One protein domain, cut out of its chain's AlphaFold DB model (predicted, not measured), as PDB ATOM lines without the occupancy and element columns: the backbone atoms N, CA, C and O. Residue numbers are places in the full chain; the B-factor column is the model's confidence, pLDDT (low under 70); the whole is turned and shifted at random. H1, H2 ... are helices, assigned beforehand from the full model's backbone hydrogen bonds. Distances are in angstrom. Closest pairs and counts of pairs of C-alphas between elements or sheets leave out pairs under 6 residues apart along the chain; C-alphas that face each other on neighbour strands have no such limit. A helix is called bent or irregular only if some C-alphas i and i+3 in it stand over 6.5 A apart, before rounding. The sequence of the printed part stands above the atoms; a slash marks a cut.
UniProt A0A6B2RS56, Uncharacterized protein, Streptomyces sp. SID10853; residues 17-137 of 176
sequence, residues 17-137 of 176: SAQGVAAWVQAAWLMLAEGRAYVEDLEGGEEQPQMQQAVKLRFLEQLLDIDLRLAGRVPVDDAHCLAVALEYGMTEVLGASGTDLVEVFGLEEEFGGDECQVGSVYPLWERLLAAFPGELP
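AT A GLANCE: This is residues 17 to 137 of the 176 residues of an uncharacterized protein of Streptomyces sp. SID10853 (UniProt A0A6B2RS56). A long helical hairpin, H1 and H2 side by side and running opposite ways, makes the length of this domain, and three shorter helices are set round it. H5 packs on H1 near the kink in H1, H3 crosses H2 nearly at a right angle, and H4 turns off H3 toward H5, while the long link from H4 to H5 loops out toward the hairpin's turn. The printed part has 121 residues with five named helices, H1 to H5 in that order along the chain, and no named strand; its class is all helix. It is compact, with a radius of gyration of the C-alphas of 14.1 A, and the C-alphas span 48 by 32 by 21 A.

HOW THE PARTS SIT: Start at H1, residues 17 to 44, which has a kink of 27 degrees near residue 31; it is neither bent nor irregular, but only just: C-alphas 33 and 36 are 6.1 A apart. H2, residues 49 to 70, touches it and forms a helical hairpin with it, at a shallow tilt of 10 degrees, opposite ways; their closest C-alphas, of Ala 27 and Ile 66, are 5.3 A apart. H5, residues 121 to 131, touches H1 at residues 31 to 39 alone, with the C-alphas of Val 39 and Tyr 122 closest at 6.8 A. They run opposite ways at a shallow tilt of 33 degrees, only just short of steep. Look next at H3, residues 78 to 88, which touches residues 57 to 65 of H2 alone, about perpendicular at 73 degrees; the C-alphas of Glu 61 and Cys 81 are closest, 5.6 A. H4, residues 98 to 104, touches H3 about perpendicular at 79 degrees, closest at the C-alphas of Leu 86 and Gly 98, 4.0 A. The helix packing is part aligned, part crossed: of these four touching pairs, 2 are at a shallow tilt. H4 and H5 are close but not clearly touching, and H1 is apart from H3 and H4. Every O i to N i+4 pair is within hydrogen-bond range in H2, H4 and H5; in H1 it is 21 of 24 and in H3 5 of 7.

IN THESE COORDINATES: Find C-alpha 17 at (61.916, 6.440, 130.400); from there H1 runs 39.8 A to C-alpha 44 at (63.061, 43.314, 115.407). H2 returns over 31.4 A. H3 spans 15.8 A and is irregular, with C-alphas 79 and 82 at 7.7 A, and H4 spans 9.9 A. H5 spans 15.2 A and ends at C-alpha 131, (58.432, 18.884, 112.979).

THE WHOLE: The two C-alphas farthest apart, those of Ser 17 and Asp 114, are 47.6 A from each other. The printed part has no cut. The link from H4 to H5, residues 105 to 120, is long; that from H1 to H2 is tight, and the other two are short. The mean pLDDT of the printed part is 91.8, and no printed residue is under 70.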
ATOM      1  N   SER A  17      63.199   5.743 130.611       88.31
ATOM      2  CA  SER A  17      61.916   6.440 130.400       88.31
ATOM      3  C   SER A  17      61.821   7.782 131.134       88.31
ATOM      4  O   SER A  17      61.396   8.768 130.536       88.31
ATOM      5  N   ALA A  18      62.266   7.838 132.392       92.12
ATOM      6  CA  ALA A  18      62.331   9.079 133.159       92.12
ATOM      7  C   ALA A  18      63.212  10.127 132.461       92.12
ATOM      8  O   ALA A  18      62.776  11.246 132.218       92.12
ATOM      9  N   GLN A  19      64.425   9.750 132.059       91.94
ATOM     10  CA  GLN A  19      65.342  10.659 131.376       91.94
ATOM     11  C   GLN A  19      64.766  11.151 130.040       91.94
ATOM     12  O   GLN A  19      64.823  12.348 129.775       91.94
ATOM     13  N   GLY A  20      64.138  10.270 129.255       91.31
ATOM     14  CA  GLY A  20      63.521  10.639 127.976       91.31
ATOM     15  C   GLY A  20      62.364  11.620 128.141       91.31
ATOM     16  O   GLY A  20      62.280  12.610 127.420       91.31
ATOM     17  N   VAL A  21      61.504  11.397 129.140       92.12
ATOM     18  CA  VAL A  21      60.411  12.326 129.459       92.12
ATOM     19  C   VAL A  21      60.952  13.675 129.933       92.12
ATOM     20  O   VAL A  21      60.464  14.706 129.480       92.12
ATOM     21  N   ALA A  22      61.967  13.692 130.802       93.50
ATOM     22  CA  ALA A  22      62.580  14.940 131.253       93.50
ATOM     23  C   ALA A  22      63.212  15.721 130.091       93.50
ATOM     24  O   ALA A  22      62.950  16.914 129.953       93.50
ATOM     25  N   ALA A  23      63.991  15.045 129.240       92.88
ATOM     26  CA  ALA A  23      64.636  15.639 128.073       92.88
ATOM     27  C   ALA A  23      63.617  16.225 127.091       92.88
ATOM     28  O   ALA A  23      63.759  17.371 126.675       92.88
ATOM     29  N   TRP A  24      62.552  15.480 126.776       92.44
ATOM     30  CA  TRP A  24      61.496  15.954 125.880       92.44
ATOM     31  C   TRP A  24      60.756  17.170 126.453       92.44
ATOM     32  O   TRP A  24      60.553  18.153 125.746       92.44
ATOM     33  N   VAL A  25      60.396  17.146 127.743       93.19
ATOM     34  CA  VAL A  25      59.708  18.273 128.398       93.19
ATOM     35  C   VAL A  25      60.610  19.513 128.464       93.19
ATOM     36  O   VAL A  25      60.135  20.626 128.245       93.19
ATOM     37  N   GLN A  26      61.909  19.343 128.734       93.31
ATOM     38  CA  GLN A  26      62.886  20.436 128.694       93.31
ATOM     39  C   GLN A  26      63.027  21.006 127.281       93.31
ATOM     40  O   GLN A  26      62.927  22.216 127.113       93.31
ATOM     41  N   ALA A  27      63.189  20.152 126.268       93.31
ATOM     42  CA  ALA A  27      63.261  20.568 124.871       93.31
ATOM     43  C   ALA A  27      62.014  21.360 124.454       93.31
ATOM     44  O   ALA A  27      62.138  22.442 123.889       93.31
ATOM     45  N   ALA A  28      60.819  20.867 124.795       92.19
ATOM     46  CA  ALA A  28      59.562  21.552 124.510       92.19
ATOM     47  C   ALA A  28      59.499  22.941 125.164       92.19
ATOM     48  O   ALA A  28      59.099  23.909 124.520       92.19
ATOM     49  N   TRP A  29      59.924  23.056 126.430       91.12
ATOM     50  CA  TRP A  29      59.990  24.341 127.126       91.12
ATOM     51  C   TRP A  29      60.984  25.302 126.469       91.12
ATOM     52  O   TRP A  29      60.624  26.442 126.194       91.12
ATOM     53  N   LEU A  30      62.207  24.847 126.193       91.25
ATOM     54  CA  LEU A  30      63.271  25.663 125.605       91.25
ATOM     55  C   LEU A  30      62.897  26.164 124.206       91.25
ATOM     56  O   LEU A  30      63.103  27.334 123.894       91.25
ATOM     57  N   MET A  31      62.274  25.310 123.390       90.50
ATOM     58  CA  MET A  31      61.730  25.706 122.091       90.50
ATOM     59  C   MET A  31      60.665  26.805 122.253       90.50
ATOM     60  O   MET A  31      60.698  27.838 121.589       90.50
ATOM     61  N   LEU A  32      59.716  26.607 123.164       86.38
ATOM     62  CA  LEU A  32      58.548  27.474 123.290       86.38
ATOM     63  C   LEU A  32      58.822  28.804 124.006       86.38
ATOM     64  O   LEU A  32      58.211  29.818 123.676       86.38
ATOM     65  N   ALA A  33      59.676  28.805 125.027       80.56
ATOM     66  CA  ALA A  33      59.944  29.985 125.840       80.56
ATOM     67  C   ALA A  33      61.104  30.812 125.288       80.56
ATOM     68  O   ALA A  33      60.948  32.016 125.113       80.56
ATOM     69  N   GLU A  34      62.236  30.170 125.011       81.31
ATOM     70  CA  GLU A  34      63.493  30.859 124.708       81.31
ATOM     71  C   GLU A  34      63.737  30.936 123.199       81.31
ATOM     72  O   GLU A  34      64.038  32.005 122.675       81.31
ATOM     73  N   GLY A  35      63.507  29.836 122.471       84.00
ATOM     74  CA  GLY A  35      63.662  29.791 121.013       84.00
ATOM     75  C   GLY A  35      62.817  30.843 120.292       84.00
ATOM     76  O   GLY A  35      63.303  31.509 119.381       84.00
ATOM     77  N   ARG A  36      61.577  31.060 120.751       83.12
ATOM     78  CA  ARG A  36      60.701  32.099 120.197       83.12
ATOM     79  C   ARG A  36      61.232  33.517 120.431       83.12
ATOM     80  O   ARG A  36      61.205  34.309 119.496       83.12
ATOM     81  N   ALA A  37      61.723  33.816 121.634       87.75
ATOM     82  CA  ALA A  37      62.247  35.140 121.972       87.75
ATOM     83  C   ALA A  37      63.447  35.510 121.089       87.75
ATOM     84  O   ALA A  37      63.496  36.608 120.546       87.75
ATOM     85  N   TYR A  38      64.358  34.560 120.848       90.56
ATOM     86  CA  TYR A  38      65.484  34.794 119.945       90.56
ATOM     87  C   TYR A  38      65.041  35.110 118.513       90.56
ATOM     88  O   TYR A  38      65.609  35.994 117.882       90.56
ATOM     89  N   VAL A  39      64.030  34.415 117.985       89.69
ATOM     90  CA  VAL A  39      63.532  34.686 116.626       89.69
ATOM     91  C   VAL A  39      62.885  36.069 116.536       89.69
ATOM     92  O   VAL A  39      63.141  36.785 115.572       89.69
ATOM     93  N   GLU A  40      62.127  36.481 117.551       89.00
ATOM     94  CA  GLU A  40      61.545  37.830 117.622       89.00
ATOM     95  C   GLU A  40      62.619  38.923 117.692       89.00
ATOM     96  O   GLU A  40      62.521  39.931 116.991       89.00
ATOM     97  N   ASP A  41      63.675  38.708 118.477       91.56
ATOM     98  CA  ASP A  41      64.804  39.637 118.564       91.56
ATOM     99  C   ASP A  41      65.566  39.745 117.230       91.56
ATOM    100  O   ASP A  41      66.045  40.825 116.870       91.56
ATOM    101  N   LEU A  42      65.662  38.650 116.464       91.94
ATOM    102  CA  LEU A  42      66.233  38.680 115.113       91.94
ATOM    103  C   LEU A  42      65.358  39.486 114.148       91.94
ATOM    104  O   LEU A  42      65.901  40.281 113.384       91.94
ATOM    105  N   GLU A  43      64.036  39.317 114.189       87.94
ATOM    106  CA  GLU A  43      63.088  40.060 113.346       87.94
ATOM    107  C   GLU A  43      63.065  41.559 113.677       87.94
ATOM    108  O   GLU A  43      63.069  42.398 112.781       87.94
ATOM    109  N   GLY A  44      63.073  41.916 114.963       88.38
ATOM    110  CA  GLY A  44      63.061  43.314 115.407       88.38
ATOM    111  C   GLY A  44      64.414  44.026 115.303       88.38
ATOM    112  O   GLY A  44      64.488  45.241 115.486       88.38
ATOM    113  N   GLY A  45      65.491  43.282 115.040       88.25
ATOM    114  CA  GLY A  45      66.870  43.748 115.133       88.25
ATOM    115  C   GLY A  45      67.490  44.310 113.854       88.25
ATOM    116  O   GLY A  45      68.699  44.519 113.855       88.25
ATOM    117  N   GLU A  46      66.733  44.538 112.775       88.50
ATOM    118  CA  GLU A  46      67.283  44.891 111.446       88.50
ATOM    119  C   GLU A  46      68.198  46.130 111.452       88.50
ATOM    120  O   GLU A  46      69.167  46.199 110.701       88.50
ATOM    121  N   GLU A  47      67.930  47.099 112.331       91.69
ATOM    122  CA  GLU A  47      68.752  48.309 112.485       91.69
ATOM    123  C   GLU A  47      69.994  48.097 113.379       91.69
ATOM    124  O   GLU A  47      70.785  49.020 113.577       91.69
ATOM    125  N   GLN A  48      70.175  46.897 113.942       94.25
ATOM    126  CA  GLN A  48      71.260  46.531 114.859       94.25
ATOM    127  C   GLN A  48      71.925  45.194 114.456       94.25
ATOM    128  O   GLN A  48      71.816  44.199 115.180       94.25
ATOM    129  N   PRO A  49      72.689  45.155 113.346       93.88
ATOM    130  CA  PRO A  49      73.285  43.925 112.806       93.88
ATOM    131  C   PRO A  49      74.152  43.155 113.810       93.88
ATOM    132  O   PRO A  49      74.091  41.933 113.898       93.88
ATOM    133  N   GLN A  50      74.913  43.869 114.638       94.19
ATOM    134  CA  GLN A  50      75.782  43.282 115.665       94.19
ATOM    135  C   GLN A  50      74.977  42.584 116.773       94.19
ATOM    136  O   GLN A  50      75.369  41.526 117.266       94.19
ATOM    137  N   MET A  51      73.823  43.153 117.143       94.62
ATOM    138  CA  MET A  51      72.887  42.513 118.068       94.62
ATOM    139  C   MET A  51      72.313  41.246 117.428       94.62
ATOM    140  O   MET A  51      72.317  40.197 118.065       94.62
ATOM    141  N   GLN A  52      71.896  41.311 116.159       95.00
ATOM    142  CA  GLN A  52      71.399  40.138 115.437       95.00
ATOM    143  C   GLN A  52      72.455  39.032 115.346       95.00
ATOM    144  O   GLN A  52      72.125  37.868 115.545       95.00
ATOM    145  N   GLN A  53      73.726  39.364 115.099       94.88
ATOM    146  CA  GLN A  53      74.817  38.383 115.104       94.88
ATOM    147  C   GLN A  53      74.931  37.679 116.466       94.88
ATOM    148  O   GLN A  53      75.016  36.453 116.519       94.88
ATOM    149  N   ALA A  54      74.874  38.428 117.571       94.25
ATOM    150  CA  ALA A  54      74.925  37.852 118.914       94.25
ATOM    151  C   ALA A  54      73.708  36.958 119.215       94.25
ATOM    152  O   ALA A  54      73.869  35.834 119.689       94.25
ATOM    153  N   VAL A  55      72.497  37.423 118.897       94.94
ATOM    154  CA  VAL A  55      71.248  36.663 119.072       94.94
ATOM    155  C   VAL A  55      71.265  35.382 118.233       94.94
ATOM    156  O   VAL A  55      70.913  34.316 118.727       94.94
ATOM    157  N   LYS A  56      71.750  35.456 116.989       94.75
ATOM    158  CA  LYS A  56      71.894  34.318 116.070       94.75
ATOM    159  C   LYS A  56      72.820  33.242 116.642       94.75
ATOM    160  O   LYS A  56      72.495  32.058 116.571       94.75
ATOM    161  N   LEU A  57      73.933  33.646 117.259       94.62
ATOM    162  CA  LEU A  57      74.838  32.730 117.959       94.62
ATOM    163  C   LEU A  57      74.181  32.106 119.194       94.62
ATOM    164  O   LEU A  57      74.220  30.888 119.343       94.62
ATOM    165  N   ARG A  58      73.515  32.902 120.040       94.19
ATOM    166  CA  ARG A  58      72.803  32.374 121.219       94.19
ATOM    167  C   ARG A  58      71.691  31.407 120.834       94.19
ATOM    168  O   ARG A  58      71.510  30.391 121.497       94.19
ATOM    169  N   PHE A  59      70.997  31.668 119.731       95.25
ATOM    170  CA  PHE A  59      69.999  30.752 119.202       95.25
ATOM    171  C   PHE A  59      70.621  29.420 118.754       95.25
ATOM    172  O   PHE A  59      70.107  28.360 119.107       95.25
ATOM    173  N   LEU A  60      71.758  29.442 118.047       95.75
ATOM    174  CA  LEU A  60      72.494  28.221 117.692       95.75
ATOM    175  C   LEU A  60      72.922  27.421 118.934       95.75
ATOM    176  O   LEU A  60      72.747  26.203 118.976       95.75
ATOM    177  N   GLU A  61      73.457  28.097 119.951       95.25
ATOM    178  CA  GLU A  61      73.856  27.475 121.219       95.25
ATOM    179  C   GLU A  61      72.658  26.850 121.945       95.25
ATOM    180  O   GLU A  61      72.755  25.729 122.446       95.25
ATOM    181  N   GLN A  62      71.502  27.518 121.924       94.38
ATOM    182  CA  GLN A  62      70.256  26.993 122.473       94.38
ATOM    183  C   GLN A  62      69.807  25.712 121.759       94.38
ATOM    184  O   GLN A  62      69.397  24.747 122.406       94.38
ATOM    185  N   LEU A  63      69.896  25.677 120.425       95.62
ATOM    186  CA  LEU A  63      69.580  24.473 119.654       95.62
ATOM    187  C   LEU A  63      70.539  23.325 119.990       95.62
ATOM    188  O   LEU A  63      70.090  22.183 120.066       95.62
ATOM    189  N   LEU A  64      71.820  23.611 120.256       96.38
ATOM    190  CA  LEU A  64      72.762  22.596 120.732       96.38
ATOM    191  C   LEU A  64      72.398  22.083 122.131       96.38
ATOM    192  O   LEU A  64      72.465  20.878 122.358       96.38
ATOM    193  N   ASP A  65      72.011  22.953 123.071       94.88
ATOM    194  CA  ASP A  65      71.568  22.507 124.403       94.88
ATOM    195  C   ASP A  65      70.385  21.535 124.272       94.88
ATOM    196  O   ASP A  65      70.391  20.436 124.833       94.88
ATOM    197  N   ILE A  66      69.402  21.892 123.442       94.69
ATOM    198  CA  ILE A  66      68.260  21.022 123.149       94.69
ATOM    199  C   ILE A  66      68.729  19.699 122.520       94.69
ATOM    200  O   ILE A  66      68.278  18.634 122.948       94.69
ATOM    201  N   ASP A  67      69.654  19.745 121.558       95.06
ATOM    202  CA  ASP A  67      70.217  18.564 120.893       95.06
ATOM    203  C   ASP A  67      70.880  17.604 121.890       95.06
ATOM    204  O   ASP A  67      70.543  16.420 121.954       95.06
ATOM    205  N   LEU A  68      71.751  18.128 122.753       94.38
ATOM    206  CA  LEU A  68      72.449  17.344 123.767       94.38
ATOM    207  C   LEU A  68      71.473  16.724 124.770       94.38
ATOM    208  O   LEU A  68      71.615  15.545 125.107       94.38
ATOM    209  N   ARG A  69      70.461  17.472 125.221       93.25
ATOM    210  CA  ARG A  69      69.435  16.955 126.141       93.25
ATOM    211  C   ARG A  69      68.635  15.826 125.519       93.25
ATOM    212  O   ARG A  69      68.466  14.791 126.164       93.25
ATOM    213  N   LEU A  70      68.171  16.005 124.281       92.88
ATOM    214  CA  LEU A  70      67.432  14.977 123.545       92.88
ATOM    215  C   LEU A  70      68.283  13.721 123.337       92.88
ATOM    216  O   LEU A  70      67.777  12.619 123.519       92.88
ATOM    217  N   ALA A  71      69.594  13.871 123.131       91.81
ATOM    218  CA  ALA A  71      70.537  12.754 123.041       91.81
ATOM    219  C   ALA A  71      70.811  12.076 124.401       91.81
ATOM    220  O   ALA A  71      71.562  11.100 124.475       91.81
ATOM    221  N   GLY A  72      70.260  12.598 125.503       90.44
ATOM    222  CA  GLY A  72      70.529  12.138 126.866       90.44
ATOM    223  C   GLY A  72      71.931  12.495 127.370       90.44
ATOM    224  O   GLY A  72      72.429  11.853 128.299       90.44
ATOM    225  N   ARG A  73      72.578  13.488 126.755       91.38
ATOM    226  CA  ARG A  73      73.904  13.995 127.123       91.38
ATOM    227  C   ARG A  73      73.779  15.155 128.107       91.38
ATOM    228  O   ARG A  73      72.726  15.771 128.261       91.38
ATOM    229  N   VAL A  74      74.878  15.436 128.798       89.56
ATOM    230  CA  VAL A  74      74.983  16.618 129.655       89.56
ATOM    231  C   VAL A  74      75.283  17.823 128.758       89.56
ATOM    232  O   VAL A  74      76.209  17.726 127.949       89.56
ATOM    233  N   PRO A  75      74.533  18.929 128.888       89.88
ATOM    234  CA  PRO A  75      74.843  20.179 128.207       89.88
ATOM    235  C   PRO A  75      76.267  20.636 128.502       89.88
ATOM    236  O   PRO A  75      76.762  20.477 129.621       89.88
ATOM    237  N   VAL A  76      76.926  21.190 127.490       92.38
ATOM    238  CA  VAL A  76      78.258  21.774 127.654       92.38
ATOM    239  C   VAL A  76      78.144  23.191 128.207       92.38
ATOM    240  O   VAL A  76      77.090  23.812 128.130       92.38
ATOM    241  N   ASP A  77      79.224  23.679 128.809       91.00
ATOM    242  CA  ASP A  77      79.309  25.063 129.275       91.00
ATOM    243  C   ASP A  77      79.219  26.039 128.090       91.00
ATOM    244  O   ASP A  77      79.751  25.741 127.015       91.00
ATOM    245  N   ASP A  78      78.605  27.208 128.303       86.62
ATOM    246  CA  ASP A  78      78.451  28.280 127.308       86.62
ATOM    247  C   ASP A  78      79.767  28.593 126.578       86.62
ATOM    248  O   ASP A  78      79.771  28.792 125.366       86.62
ATOM    249  N   ALA A  79      80.911  28.546 127.273       90.44
ATOM    250  CA  ALA A  79      82.224  28.800 126.672       90.44
ATOM    251  C   ALA A  79      82.636  27.782 125.584       90.44
ATOM    252  O   ALA A  79      83.615  27.999 124.865       90.44
ATOM    253  N   HIS A  80      81.933  26.653 125.477       93.56
ATOM    254  CA  HIS A  80      82.247  25.548 124.575       93.56
ATOM    255  C   HIS A  80      81.123  25.205 123.594       93.56
ATOM    256  O   HIS A  80      81.387  24.456 122.650       93.56
ATOM    257  N   CYS A  81      79.913  25.747 123.765       93.81
ATOM    258  CA  CYS A  81      78.751  25.422 122.935       93.81
ATOM    259  C   CYS A  81      79.044  25.570 121.439       93.81
ATOM    260  O   CYS A  81      78.950  24.594 120.694       93.81
ATOM    261  N   LEU A  82      79.484  26.752 120.997       93.75
ATOM    262  CA  LEU A  82      79.755  26.991 119.579       93.75
ATOM    263  C   LEU A  82      80.819  26.035 119.017       93.75
ATOM    264  O   LEU A  82      80.626  25.445 117.959       93.75
ATOM    265  N   ALA A  83      81.923  25.828 119.740       95.12
ATOM    266  CA  ALA A  83      82.992  24.937 119.292       95.12
ATOM    267  C   ALA A  83      82.500  23.489 119.126       95.12
ATOM    268  O   ALA A  83      82.832  22.829 118.145       95.12
ATOM    269  N   VAL A  84      81.678  23.005 120.061       96.19
ATOM    270  CA  VAL A  84      81.104  21.654 120.007       96.19
ATOM    271  C   VAL A  84      80.113  21.518 118.852       96.19
ATOM    272  O   VAL A  84      80.182  20.524 118.131       96.19
ATOM    273  N   ALA A  85      79.240  22.509 118.642       96.56
ATOM    274  CA  ALA A  85      78.303  22.511 117.518       96.56
ATOM    275  C   ALA A  85      79.038  22.451 116.172       96.56
ATOM    276  O   ALA A  85      78.662  21.679 115.294       96.56
ATOM    277  N   LEU A  86      80.107  23.232 116.010       96.69
ATOM    278  CA  LEU A  86      80.854  23.289 114.754       96.69
ATOM    279  C   LEU A  86      81.723  22.049 114.511       96.69
ATOM    280  O   LEU A  86      81.869  21.629 113.369       96.69
ATOM    281  N   GLU A  87      82.279  21.435 115.555       96.88
ATOM    282  CA  GLU A  87      83.098  20.228 115.393       96.88
ATOM    283  C   GLU A  87      82.239  18.984 115.128       96.88
ATOM    284  O   GLU A  87      82.563  18.162 114.270       96.88
ATOM    285  N   TYR A  88      81.131  18.832 115.860       95.44
ATOM    286  CA  TYR A  88      80.353  17.589 115.871       95.44
ATOM    287  C   TYR A  88      79.002  17.680 115.165       95.44
ATOM    288  O   TYR A  88      78.382  16.644 114.917       95.44
ATOM    289  N   GLY A  89      78.552  18.884 114.815       96.00
ATOM    290  CA  GLY A  89      77.220  19.100 114.272       96.00
ATOM    291  C   GLY A  89      76.114  18.824 115.292       96.00
ATOM    292  O   GLY A  89      76.326  18.832 116.506       96.00
ATOM    293  N   MET A  90      74.919  18.567 114.769       95.44
ATOM    294  CA  MET A  90      73.717  18.201 115.514       95.44
ATOM    295  C   MET A  90      73.125  16.916 114.933       95.44
ATOM    296  O   MET A  90      73.310  16.595 113.752       95.44
ATOM    297  N   THR A  91      72.420  16.155 115.769       92.69
ATOM    298  CA  THR A  91      71.860  14.851 115.367       92.69
ATOM    299  C   THR A  91      70.451  14.592 115.876       92.69
ATOM    300  O   THR A  91      69.766  13.715 115.352       92.69
ATOM    301  N   GLU A  92      70.011  15.321 116.891       93.00
ATOM    302  CA  GLU A  92      68.695  15.193 117.500       93.00
ATOM    303  C   GLU A  92      67.758  16.288 117.027       93.00
ATOM    304  O   GLU A  92      66.669  15.965 116.586       93.00
ATOM    305  N   VAL A  93      68.160  17.561 117.076       94.06
ATOM    306  CA  VAL A  93      67.310  18.695 116.664       94.06
ATOM    307  C   VAL A  93      67.334  18.865 115.152       94.06
ATOM    308  O   VAL A  93      66.295  19.010 114.505       94.06
ATOM    309  N   LEU A  94      68.531  18.803 114.580       93.38
ATOM    310  CA  LEU A  94      68.781  19.002 113.164       93.38
ATOM    311  C   LEU A  94      69.859  18.016 112.732       93.38
ATOM    312  O   LEU A  94      70.916  17.992 113.341       93.38
ATOM    313  N   GLY A  95      69.629  17.215 111.695       94.00
ATOM    314  CA  GLY A  95      70.692  16.391 111.116       94.00
ATOM    315  C   GLY A  95      71.627  17.255 110.276       94.00
ATOM    316  O   GLY A  95      71.446  17.335 109.062       94.00
ATOM    317  N   ALA A  96      72.574  17.927 110.924       95.62
ATOM    318  CA  ALA A  96      73.449  18.927 110.320       95.62
ATOM    319  C   ALA A  96      74.900  18.719 110.754       95.62
ATOM    320  O   ALA A  96      75.176  18.504 111.930       95.62
ATOM    321  N   SER A  97      75.829  18.813 109.809       96.94
ATOM    322  CA  SER A  97      77.258  18.930 110.106       96.94
ATOM    323  C   SER A  97      77.615  20.349 110.557       96.94
ATOM    324  O   SER A  97      76.838  21.283 110.371       96.94
ATOM    325  N   GLY A  98      78.825  20.540 111.086       96.38
ATOM    326  CA  GLY A  98      79.342  21.877 111.386       96.38
ATOM    327  C   GLY A  98      79.309  22.830 110.192       96.38
ATOM    328  O   GLY A  98      78.907  23.979 110.334       96.38
ATOM    329  N   THR A  99      79.653  22.342 108.997       96.00
ATOM    330  CA  THR A  99      79.600  23.137 107.762       96.00
ATOM    331  C   THR A  99      78.174  23.566 107.421       96.00
ATOM    332  O   THR A  99      77.957  24.716 107.050       96.00
ATOM    333  N   ASP A 100      77.195  22.675 107.601       96.25
ATOM    334  CA  ASP A 100      75.785  23.022 107.396       96.25
ATOM    335  C   ASP A 100      75.339  24.114 108.382       96.25
ATOM    336  O   ASP A 100      74.586  25.013 108.014       96.25
ATOM    337  N   LEU A 101      75.816  24.067 109.632       96.12
ATOM    338  CA  LEU A 101      75.523  25.092 110.637       96.12
ATOM    339  C   LEU A 101      76.171  26.438 110.285       96.12
ATOM    340  O   LEU A 101      75.515  27.467 110.427       96.12
ATOM    341  N   VAL A 102      77.408  26.445 109.778       95.19
ATOM    342  CA  VAL A 102      78.068  27.665 109.276       95.19
ATOM    343  C   VAL A 102      77.253  28.312 108.159       95.19
ATOM    344  O   VAL A 102      77.014  29.516 108.217       95.19
ATOM    345  N   GLU A 103      76.781  27.524 107.189       93.62
ATOM    346  CA  GLU A 103      75.959  28.018 106.077       93.62
ATOM    347  C   GLU A 103      74.613  28.559 106.577       93.62
ATOM    348  O   GLU A 103      74.227  29.684 106.265       93.62
ATOM    349  N   VAL A 104      73.896  27.784 107.395       93.62
ATOM    350  CA  VAL A 104      72.553  28.146 107.870       93.62
ATOM    351  C   VAL A 104      72.569  29.375 108.771       93.62
ATOM    352  O   VAL A 104      71.646  30.185 108.691       93.62
ATOM    353  N   PHE A 105      73.585  29.524 109.616       94.44
ATOM    354  CA  PHE A 105      73.708  30.651 110.541       94.44
ATOM    355  C   PHE A 105      74.598  31.775 109.992       94.44
ATOM    356  O   PHE A 105      74.859  32.736 110.711       94.44
ATOM    357  N   GLY A 106      75.058  31.700 108.739       93.00
ATOM    358  CA  GLY A 106      75.884  32.743 108.123       93.00
ATOM    359  C   GLY A 106      77.131  33.073 108.948       93.00
ATOM    360  O   GLY A 106      77.430  34.241 109.174       93.00
ATOM    361  N   LEU A 107      77.829  32.059 109.468       93.25
ATOM    362  CA  LEU A 107      78.963  32.258 110.388       93.25
ATOM    363  C   LEU A 107      80.273  32.642 109.679       93.25
ATOM    364  O   LEU A 107      81.293  32.833 110.334       93.25
ATOM    365  N   GLU A 108      80.251  32.749 108.349       92.00
ATOM    366  CA  GLU A 108      81.367  33.266 107.545       92.00
ATOM    367  C   GLU A 108      81.418  34.803 107.522       92.00
ATOM    368  O   GLU A 108      82.386  35.386 107.032       92.00
ATOM    369  N   GLU A 109      80.376  35.460 108.037       92.06
ATOM    370  CA  GLU A 109      80.300  36.913 108.161       92.06
ATOM    371  C   GLU A 109      81.392  37.469 109.078       92.06
ATOM    372  O   GLU A 109      81.792  36.854 110.069       92.06
ATOM    373  N   GLU A 110      81.839  38.692 108.784       91.12
ATOM    374  CA  GLU A 110      82.702  39.419 109.706       91.12
ATOM    375  C   GLU A 110      81.932  39.743 110.994       91.12
ATOM    376  O   GLU A 110      80.919  40.453 110.992       91.12
ATOM    377  N   PHE A 111      82.428  39.220 112.115       88.25
ATOM    378  CA  PHE A 111      81.844  39.491 113.421       88.25
ATOM    379  C   PHE A 111      82.050  40.959 113.806       88.25
ATOM    380  O   PHE A 111      83.178  41.451 113.833       88.25
ATOM    381  N   GLY A 112      80.958  41.650 114.134       89.44
ATOM    382  CA  GLY A 112      80.957  43.091 114.387       89.44
ATOM    383  C   GLY A 112      80.713  43.955 113.144       89.44
ATOM    384  O   GLY A 112      80.744  45.179 113.263       89.44
ATOM    385  N   GLY A 113      80.472  43.344 111.981       90.50
ATOM    386  CA  GLY A 113      80.148  44.051 110.742       90.50
ATOM    387  C   GLY A 113      78.795  44.776 110.767       90.50
ATOM    388  O   GLY A 113      77.997  44.642 111.696       90.50
ATOM    389  N   ASP A 114      78.539  45.534 109.701       92.06
ATOM    390  CA  ASP A 114      77.321  46.340 109.521       92.06
ATOM    391  C   ASP A 114      76.175  45.561 108.839       92.06
ATOM    392  O   ASP A 114      75.145  46.134 108.495       92.06
ATOM    393  N   GLU A 115      76.340  44.254 108.633       89.94
ATOM    394  CA  GLU A 115      75.346  43.377 108.011       89.94
ATOM    395  C   GLU A 115      75.266  42.042 108.766       89.94
ATOM    396  O   GLU A 115      76.259  41.551 109.308       89.94
ATOM    397  N   CYS A 116      74.073  41.443 108.801       93.25
ATOM    398  CA  CYS A 116      73.832  40.133 109.400       93.25
ATOM    399  C   CYS A 116      72.808  39.361 108.562       93.25
ATOM    400  O   CYS A 116      71.683  39.824 108.364       93.25
ATOM    401  N   GLN A 117      73.163  38.173 108.069       90.75
ATOM    402  CA  GLN A 117      72.216  37.320 107.355       90.75
ATOM    403  C   GLN A 117      71.429  36.485 108.365       90.75
ATOM    404  O   GLN A 117      71.983  35.678 109.118       90.75
ATOM    405  N   VAL A 118      70.109  36.670 108.353       90.12
ATOM    406  CA  VAL A 118      69.148  35.937 109.198       90.12
ATOM    407  C   VAL A 118      68.095  35.179 108.377       90.12
ATOM    408  O   VAL A 118      67.301  34.420 108.928       90.12
ATOM    409  N   GLY A 119      68.089  35.345 107.048       86.38
ATOM    410  CA  GLY A 119      67.008  34.877 106.168       86.38
ATOM    411  C   GLY A 119      66.792  33.359 106.140       86.38
ATOM    412  O   GLY A 119      65.701  32.900 105.812       86.38
ATOM    413  N   SER A 120      67.802  32.570 106.504       89.12
ATOM    414  CA  SER A 120      67.742  31.109 106.649       89.12
ATOM    415  C   SER A 120      67.272  30.647 108.032       89.12
ATOM    416  O   SER A 120      66.762  29.530 108.155       89.12
ATOM    417  N   VAL A 121      67.402  31.491 109.061       91.00
ATOM    418  CA  VAL A 121      67.120  31.147 110.464       91.00
ATOM    419  C   VAL A 121      65.616  31.040 110.711       91.00
ATOM    420  O   VAL A 121      65.160  30.055 111.289       91.00
ATOM    421  N   TYR A 122      64.825  31.989 110.205       88.38
ATOM    422  CA  TYR A 122      63.367  31.964 110.368       88.38
ATOM    423  C   TYR A 122      62.707  30.741 109.692       88.38
ATOM    424  O   TYR A 122      61.990  29.995 110.362       88.38
ATOM    425  N   PRO A 123      62.993  30.421 108.411       90.94
ATOM    426  CA  PRO A 123      62.477  29.200 107.795       90.94
ATOM    427  C   PRO A 123      62.945  27.919 108.492       90.94
ATOM    428  O   PRO A 123      62.217  26.926 108.487       90.94
ATOM    429  N   LEU A 124      64.155  27.900 109.067       92.44
ATOM    430  CA  LEU A 124      64.599  26.780 109.894       92.44
ATOM    431  C   LEU A 124      63.712  26.648 111.135       92.44
ATOM    432  O   LEU A 124      63.240  25.547 111.413       92.44
ATOM    433  N   TRP A 125      63.474  27.744 111.850       91.88
ATOM    434  CA  TRP A 125      62.674  27.739 113.067       91.88
ATOM    435  C   TRP A 125      61.258  27.209 112.845       91.88
ATOM    436  O   TRP A 125      60.843  26.263 113.512       91.88
ATOM    437  N   GLU A 126      60.557  27.732 111.839       90.25
ATOM    438  CA  GLU A 126      59.208  27.278 111.482       90.25
ATOM    439  C   GLU A 126      59.180  25.781 111.136       90.25
ATOM    440  O   GLU A 126      58.263  25.049 111.513       90.25
ATOM    441  N   ARG A 127      60.227  25.283 110.467       92.19
ATOM    442  CA  ARG A 127      60.365  23.851 110.166       92.19
ATOM    443  C   ARG A 127      60.606  23.014 111.415       92.19
ATOM    444  O   ARG A 127      60.077  21.907 111.488       92.19
ATOM    445  N   LEU A 128      61.393  23.507 112.371       92.75
ATOM    446  CA  LEU A 128      61.599  22.831 113.650       92.75
ATOM    447  C   LEU A 128      60.287  22.781 114.438       92.75
ATOM    448  O   LEU A 128      59.896  21.706 114.877       92.75
ATOM    449  N   LEU A 129      59.553  23.890 114.545       90.31
ATOM    450  CA  LEU A 129      58.249  23.911 115.214       90.31
ATOM    451  C   LEU A 129      57.259  22.926 114.581       90.31
ATOM    452  O   LEU A 129      56.649  22.130 115.290       90.31
ATOM    453  N   ALA A 130      57.147  22.925 113.251       89.31
ATOM    454  CA  ALA A 130      56.243  22.028 112.535       89.31
ATOM    455  C   ALA A 130      56.629  20.541 112.660       89.31
ATOM    456  O   ALA A 130      55.763  19.671 112.570       89.31
ATOM    457  N   ALA A 131      57.919  20.243 112.834       91.00
ATOM    458  CA  ALA A 131      58.432  18.884 112.979       91.00
ATOM    459  C   ALA A 131      58.541  18.423 114.441       91.00
ATOM    460  O   ALA A 131      58.851  17.252 114.679       91.00
ATOM    461  N   PHE A 132      58.318  19.312 115.414       90.25
ATOM    462  CA  PHE A 132      58.443  18.966 116.822       90.25
ATOM    463  C   PHE A 132      57.434  17.861 117.187       90.25
ATOM    464  O   PHE A 132      56.256  17.944 116.829       90.25
ATOM    465  N   PRO A 133      57.852  16.798 117.897       82.06
ATOM    466  CA  PRO A 133      56.976  15.682 118.229       82.06
ATOM    467  C   PRO A 133      56.054  16.051 119.395       82.06
ATOM    468  O   PRO A 133      56.336  15.738 120.551       82.06
ATOM    469  N   GLY A 134      54.947  16.717 119.075       83.00
ATOM    470  CA  GLY A 134      53.924  17.175 120.013       83.00
ATOM    471  C   GLY A 134      53.406  18.563 119.645       83.00
ATOM    472  O   GLY A 134      53.888  19.188 118.708       83.00
ATOM    473  N   GLU A 135      52.423  19.054 120.392       80.94
ATOM    474  CA  GLU A 135      51.895  20.406 120.202       80.94
ATOM    475  C   GLU A 135      52.633  21.395 121.113       80.94
ATOM    476  O   GLU A 135      52.707  21.202 122.331       80.94
ATOM    477  N   LEU A 136      53.171  22.461 120.517       85.00
ATOM    478  CA  LEU A 136      53.751  23.603 121.222       85.00
ATOM    479  C   LEU A 136      52.751  24.769 121.140       85.00
ATOM    480  O   LEU A 136      52.527  25.274 120.041       85.00
ATOM    481  N   PRO A 137      52.101  25.180 122.249       79.88
ATOM    482  CA  PRO A 137      51.132  26.269 122.200       79.88
ATOM    483  C   PRO A 137      51.803  27.608 121.874       79.88
ATOM    484  O   PRO A 137      52.869  27.929 122.398       79.88
TER     485      PRO A 137